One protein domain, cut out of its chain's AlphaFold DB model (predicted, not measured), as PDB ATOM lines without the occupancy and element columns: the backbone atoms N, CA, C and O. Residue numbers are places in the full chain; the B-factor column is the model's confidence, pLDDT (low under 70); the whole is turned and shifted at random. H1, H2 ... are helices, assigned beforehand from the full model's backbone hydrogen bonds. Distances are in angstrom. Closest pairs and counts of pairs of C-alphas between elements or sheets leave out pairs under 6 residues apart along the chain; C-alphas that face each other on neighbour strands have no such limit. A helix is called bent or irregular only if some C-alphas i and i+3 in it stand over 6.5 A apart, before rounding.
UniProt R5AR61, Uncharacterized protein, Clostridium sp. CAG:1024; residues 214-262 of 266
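This is residues 214 to 262 of the 266 residues of an uncharacterized protein of Clostridium sp. CAG:1024 (UniProt R5AR61). The sharply bent helix H3 and helix H2 make a small U, with arm H3a as its base and H2 and arm H3b as its two nearly antiparallel sides; H1 lies by the mouth of the U, across from H3a. The printed part has 49 residues with three named helices, in the order H1, H2, H3, and no named strand: all helix. It is compact, with a radius of gyration of the C-alphas of 9.6 A, and rounded, spanning 22 by 19 by 16 A.

H1, residues 214 to 222, touches no helix. It is close to but not clearly touching H2, residues 225 to 232; their closest C-alphas, of Leu 220 and Arg 228, are 6.9 A apart. H3, residues 237 to 261, was assigned as one helix by its hydrogen bonds but is bent: C-alphas 249 and 252 are 9.2 A apart. Its arms are H3a, residues 237 to 249, and H3b, residues 252 to 261. H2 touches H3a, with residues 238 to 243 of H3a alone, about perpendicular at 74 degrees; the closest C-alphas, of Ile 231 and Gly 239, are 3.9 A apart. H3a and H3b only just touch, only at the corner, with 3 pairs of C-alphas within 8 A; the closest are Ile 247 and Phe 255, 5.8 A. Every O i to N i+4 pair is within hydrogen-bond range in H1, H2 and H3a, and 5 of 6 in H3b.

H1 begins at C-alpha 214 (475.473, 445.664, 386.633) and is 12.5 A long; H2 is 10.4 A. H3a is 18.6 A, and H3b, 14.4 A, ends at C-alpha 261 (472.792, 454.624, 395.474).

The farthest C-alphas, of Ala 214 and Ser 235, are 24.5 A apart. The printed part has no cut, and both links are tight. No printed residue is under 70 in pLDDT.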
ATOM      1  N   ALA A 214     476.609 446.399 386.073       78.94
ATOM      2  CA  ALA A 214     475.473 445.664 386.633       78.94
ATOM      3  C   ALA A 214     475.899 444.636 387.699       78.94
ATOM      4  O   ALA A 214     475.225 444.494 388.717       78.94
ATOM      5  N   ASN A 215     477.047 443.973 387.521       80.00
ATOM      6  CA  ASN A 215     477.572 443.034 388.516       80.00
ATOM      7  C   ASN A 215     478.101 443.773 389.757       80.00
ATOM      8  O   ASN A 215     477.893 443.308 390.875       80.00
ATOM      9  N   CYS A 216     478.725 444.944 389.578       82.06
ATOM     10  CA  CYS A 216     479.114 445.823 390.687       82.06
ATOM     11  C   CYS A 216     477.896 446.278 391.509       82.06
ATOM     12  O   CYS A 216     477.962 446.348 392.736       82.06
ATOM     13  N   GLU A 217     476.781 446.578 390.837       84.81
ATOM     14  CA  GLU A 217     475.522 446.958 391.478       84.81
ATOM     15  C   GLU A 217     474.882 445.785 392.241       84.81
ATOM     16  O   GLU A 217     474.557 445.937 393.419       84.81
ATOM     17  N   ALA A 218     474.778 444.606 391.619       83.19
ATOM     18  CA  ALA A 218     474.246 443.397 392.257       83.19
ATOM     19  C   ALA A 218     475.077 442.943 393.474       83.19
ATOM     20  O   ALA A 218     474.531 442.454 394.462       83.19
ATOM     21  N   PHE A 219     476.398 443.142 393.436       85.12
ATOM     22  CA  PHE A 219     477.275 442.887 394.577       85.12
ATOM     23  C   PHE A 219     476.999 443.849 395.745       85.12
ATOM     24  O   PHE A 219     476.874 443.416 396.887       85.12
ATOM     25  N   LEU A 220     476.858 445.151 395.476       86.94
ATOM     26  CA  LEU A 220     476.599 446.147 396.524       86.94
ATOM     27  C   LEU A 220     475.176 446.081 397.095       86.94
ATOM     28  O   LEU A 220     474.992 446.412 398.269       86.94
ATOM     29  N   SER A 221     474.186 445.644 396.310       85.38
ATOM     30  CA  SER A 221     472.813 445.457 396.789       85.38
ATOM     31  C   SER A 221     472.674 444.256 397.732       85.38
ATOM     32  O   SER A 221     471.924 444.347 398.702       85.38
ATOM     33  N   GLY A 222     473.439 443.180 397.504       81.06
ATOM     34  CA  GLY A 222     473.479 441.997 398.373       81.06
ATOM     35  C   GLY A 222     474.228 442.185 399.700       81.06
ATOM     36  O   GLY A 222     474.098 441.349 400.589       81.06
ATOM     37  N   LEU A 223     474.996 443.268 399.857       87.12
ATOM     38  CA  LEU A 223     475.771 443.558 401.069       87.12
ATOM     39  C   LEU A 223     474.996 444.421 402.066       87.12
ATOM     40  O   LEU A 223     474.305 445.376 401.685       87.12
ATOM     41  N   SER A 224     475.193 444.167 403.361       86.69
ATOM     42  CA  SER A 224     474.650 445.020 404.421       86.69
ATOM     43  C   SER A 224     475.304 446.415 404.419       86.69
ATOM     44  O   SER A 224     476.443 446.584 403.964       86.69
ATOM     45  N   PRO A 225     474.641 447.445 404.983       85.62
ATOM     46  CA  PRO A 225     475.213 448.791 405.061       85.62
ATOM     47  C   PRO A 225     476.554 448.853 405.820       85.62
ATOM     48  O   PRO A 225     477.385 449.713 405.523       85.62
ATOM     49  N   ARG A 226     476.797 447.932 406.767       82.81
ATOM     50  CA  ARG A 226     478.055 447.833 407.529       82.81
ATOM     51  C   ARG A 226     479.199 447.275 406.679       82.81
ATOM     52  O   ARG A 226     480.306 447.809 406.711       82.81
ATOM     53  N   GLU A 227     478.934 446.244 405.878       83.31
ATOM     54  CA  GLU A 227     479.928 445.640 404.978       83.31
ATOM     55  C   GLU A 227     480.296 446.584 403.828       83.31
ATOM     56  O   GLU A 227     481.474 446.728 403.496       83.31
ATOM     57  N   ARG A 228     479.315 447.327 403.292       88.88
ATOM     58  CA  ARG A 228     479.576 448.434 402.355       88.88
ATOM     59  C   ARG A 228     480.501 449.485 402.967       88.88
ATOM     60  O   ARG A 228     481.440 449.923 402.307       88.88
ATOM     61  N   GLY A 229     480.296 449.834 404.240       84.12
ATOM     62  CA  GLY A 229     481.198 450.706 404.998       84.12
ATOM     63  C   GLY A 229     482.641 450.193 405.036       84.12
ATOM     64  O   GLY A 229     483.567 450.963 404.777       84.12
ATOM     65  N   ALA A 230     482.842 448.890 405.262       84.69
ATOM     66  CA  ALA A 230     484.174 448.283 405.290       84.69
ATOM     67  C   ALA A 230     484.902 448.341 403.932       84.69
ATOM     68  O   ALA A 230     486.109 448.585 403.886       84.69
ATOM     69  N   ILE A 231     484.169 448.183 402.823       86.62
ATOM     70  CA  ILE A 231     484.702 448.343 401.459       86.62
ATOM     71  C   ILE A 231     485.008 449.818 401.171       86.62
ATOM     72  O   ILE A 231     486.094 450.163 400.708       86.62
ATOM     73  N   TYR A 232     484.073 450.723 401.462       89.75
ATOM     74  CA  TYR A 232     484.218 452.143 401.133       89.75
ATOM     75  C   TYR A 232     485.328 452.830 401.927       89.75
ATOM     76  O   TYR A 232     486.031 453.673 401.363       89.75
ATOM     77  N   ASN A 233     485.501 452.452 403.193       87.50
ATOM     78  CA  ASN A 233     486.504 453.015 404.092       87.50
ATOM     79  C   ASN A 233     487.807 452.193 404.118       87.50
ATOM     80  O   ASN A 233     488.718 452.542 404.860       87.50
ATOM     81  N   CYS A 234     487.909 451.120 403.319       81.50
ATOM     82  CA  CYS A 234     489.058 450.205 403.281       81.50
ATOM     83  C   CYS A 234     489.443 449.624 404.658       81.50
ATOM     84  O   CYS A 234     490.619 449.375 404.913       81.50
ATOM     85  N   SER A 235     488.476 449.405 405.557       80.69
ATOM     86  CA  SER A 235     488.761 449.005 406.946       80.69
ATOM     87  C   SER A 235     489.230 447.550 407.089       80.69
ATOM     88  O   SER A 235     489.587 447.120 408.183       80.69
ATOM     89  N   THR A 236     489.218 446.780 406.001       80.62
ATOM     90  CA  THR A 236     489.820 445.447 405.900       80.62
ATOM     91  C   THR A 236     490.630 445.343 404.608       80.62
ATOM     92  O   THR A 236     490.319 445.995 403.609       80.62
ATOM     93  N   SER A 237     491.651 444.482 404.594       74.94
ATOM     94  CA  SER A 237     492.462 444.198 403.397       74.94
ATOM     95  C   SER A 237     491.610 443.720 402.214       74.94
ATOM     96  O   SER A 237     491.821 444.139 401.077       74.94
ATOM     97  N   MET A 238     490.596 442.901 402.498       72.06
ATOM     98  CA  MET A 238     489.618 442.418 401.526       72.06
ATOM     99  C   MET A 238     488.686 443.540 401.029       72.06
ATOM    100  O   MET A 238     488.419 443.632 399.834       72.06
ATOM    101  N   GLY A 239     488.266 444.463 401.905       81.94
ATOM    102  CA  GLY A 239     487.506 445.653 401.512       81.94
ATOM    103  C   GLY A 239     488.294 446.601 400.602       81.94
ATOM    104  O   GLY A 239     487.745 447.117 399.629       81.94
ATOM    105  N   ALA A 240     489.596 446.774 400.856       80.38
ATOM    106  CA  ALA A 240     490.488 447.551 399.994       80.38
ATOM    107  C   ALA A 240     490.645 446.920 398.594       80.38
ATOM    108  O   ALA A 240     490.593 447.635 397.590       80.38
ATOM    109  N   ALA A 241     490.769 445.589 398.521       77.44
ATOM    110  CA  ALA A 241     490.752 444.844 397.260       77.44
ATOM    111  C   ALA A 241     489.441 445.067 396.483       77.44
ATOM    112  O   ALA A 241     489.499 445.560 395.353       77.44
ATOM    113  N   TYR A 242     488.275 444.839 397.100       82.25
ATOM    114  CA  TYR A 242     486.980 445.065 396.444       82.25
ATOM    115  C   TYR A 242     486.777 446.520 396.004       82.25
ATOM    116  O   TYR A 242     486.249 446.766 394.922       82.25
ATOM    117  N   ARG A 243     487.241 447.510 396.777       86.50
ATOM    118  CA  ARG A 243     487.212 448.913 396.336       86.50
ATOM    119  C   ARG A 243     488.059 449.129 395.079       86.50
ATOM    120  O   ARG A 243     487.614 449.836 394.177       86.50
ATOM    121  N   SER A 244     489.251 448.533 395.008       81.81
ATOM    122  CA  SER A 244     490.101 448.629 393.814       81.81
ATOM    123  C   SER A 244     489.472 447.953 392.588       81.81
ATOM    124  O   SER A 244     489.555 448.496 391.491       81.81
ATOM    125  N   GLU A 245     488.765 446.834 392.778       82.19
ATOM    126  CA  GLU A 245     488.017 446.126 391.729       82.19
ATOM    127  C   GLU A 245     486.813 446.929 391.229       82.19
ATOM    128  O   GLU A 245     486.628 447.070 390.019       82.19
ATOM    129  N   LEU A 246     486.040 447.532 392.137       83.38
ATOM    130  CA  LEU A 246     484.921 448.407 391.789       83.38
ATOM    131  C   LEU A 246     485.399 449.643 391.010       83.38
ATOM    132  O   LEU A 246     484.866 449.926 389.940       83.38
ATOM    133  N   ILE A 247     486.435 450.343 391.488       85.88
ATOM    134  CA  ILE A 247     486.991 451.520 390.793       85.88
ATOM    135  C   ILE A 247     487.594 451.132 389.435       85.88
ATOM    136  O   ILE A 247     487.380 451.847 388.459       85.88
ATOM    137  N   ALA A 248     488.287 449.993 389.326       81.44
ATOM    138  CA  ALA A 248     488.790 449.507 388.040       81.44
ATOM    139  C   ALA A 248     487.659 449.164 387.049       81.44
ATOM    140  O   ALA A 248     487.845 449.303 385.843       81.44
ATOM    141  N   SER A 249     486.497 448.731 387.550       82.12
ATOM    142  CA  SER A 249     485.366 448.268 386.733       82.12
ATOM    143  C   SER A 249     484.419 449.385 386.281       82.12
ATOM    144  O   SER A 249     483.922 449.332 385.160       82.12
ATOM    145  N   VAL A 250     484.150 450.388 387.129       84.00
ATOM    146  CA  VAL A 250     483.199 451.484 386.827       84.00
ATOM    147  C   VAL A 250     483.817 452.889 386.846       84.00
ATOM    148  O   VAL A 250     483.106 453.876 386.656       84.00
ATOM    149  N   GLY A 251     485.125 453.004 387.079       85.75
ATOM    150  CA  GLY A 251     485.810 454.281 387.282       85.75
ATOM    151  C   GLY A 251     485.486 454.929 388.634       85.75
ATOM    152  O   GLY A 251     484.562 454.531 389.347       85.75
ATOM    153  N   GLU A 252     486.234 455.971 389.002       84.69
ATOM    154  CA  GLU A 252     486.008 456.692 390.265       84.69
ATOM    155  C   GLU A 252     484.646 457.403 390.300       84.69
ATOM    156  O   GLU A 252     483.962 457.393 391.326       84.69
ATOM    157  N   SER A 253     484.207 457.958 389.166       84.44
ATOM    158  CA  SER A 253     482.901 458.611 389.015       84.44
ATOM    159  C   SER A 253     481.736 457.621 389.133       84.44
ATOM    160  O   SER A 253     480.774 457.894 389.858       84.44
ATOM    161  N   GLY A 254     481.836 456.447 388.499       84.38
ATOM    162  CA  GLY A 254     480.854 455.369 388.633       84.38
ATOM    163  C   GLY A 254     480.818 454.793 390.050       84.38
ATOM    164  O   GLY A 254     479.742 454.590 390.610       84.38
ATOM    165  N   PHE A 255     481.976 454.635 390.698       87.81
ATOM    166  CA  PHE A 255     482.047 454.230 392.104       87.81
ATOM    167  C   PHE A 255     481.399 455.272 393.036       87.81
ATOM    168  O   PHE A 255     480.653 454.910 393.947       87.81
ATOM    169  N   ALA A 256     481.587 456.570 392.778       87.00
ATOM    170  CA  ALA A 256     480.913 457.644 393.513       87.00
ATOM    171  C   ALA A 256     479.392 457.707 393.256       87.00
ATOM    172  O   ALA A 256     478.640 458.181 394.113       87.00
ATOM    173  N   ALA A 257     478.904 457.237 392.104       86.88
ATOM    174  CA  ALA A 257     477.473 457.031 391.865       86.88
ATOM    175  C   ALA A 257     476.940 455.824 392.662       86.88
ATOM    176  O   ALA A 257     475.949 455.958 393.381       86.88
ATOM    177  N   LEU A 258     477.647 454.688 392.639       87.50
ATOM    178  CA  LEU A 258     477.294 453.495 393.419       87.50
ATOM    179  C   LEU A 258     477.253 453.776 394.931       87.50
ATOM    180  O   LEU A 258     476.290 453.383 395.583       87.50
ATOM    181  N   LYS A 259     478.219 454.526 395.483       89.19
ATOM    182  CA  LYS A 259     478.211 454.945 396.903       89.19
ATOM    183  C   LYS A 259     476.998 455.798 397.293       89.19
ATOM    184  O   LYS A 259     476.591 455.765 398.450       89.19
ATOM    185  N   ARG A 260     476.445 456.584 396.359       87.38
ATOM    186  CA  ARG A 260     475.233 457.395 396.588       87.38
ATOM    187  C   ARG A 260     473.964 456.545 396.528       87.38
ATOM    188  O   ARG A 260     473.063 456.763 397.327       87.38
ATOM    189  N   LYS A 261     473.915 455.564 395.620       88.19
ATOM    190  CA  LYS A 261     472.792 454.624 395.474       88.19
ATOM    191  C   LYS A 261     472.735 453.584 396.604       88.19
ATOM    192  O   LYS A 261     471.650 453.221 397.044       88.19
ATOM    193  N   TYR A 262     473.893 453.154 397.107       88.44
ATOM    194  CA  TYR A 262     474.033 452.180 398.193       88.44
ATOM    195  C   TYR A 262     474.861 452.769 399.342       88.44
ATOM    196  O   TYR A 262     476.037 452.435 399.481       88.44
TER     197      TYR A 262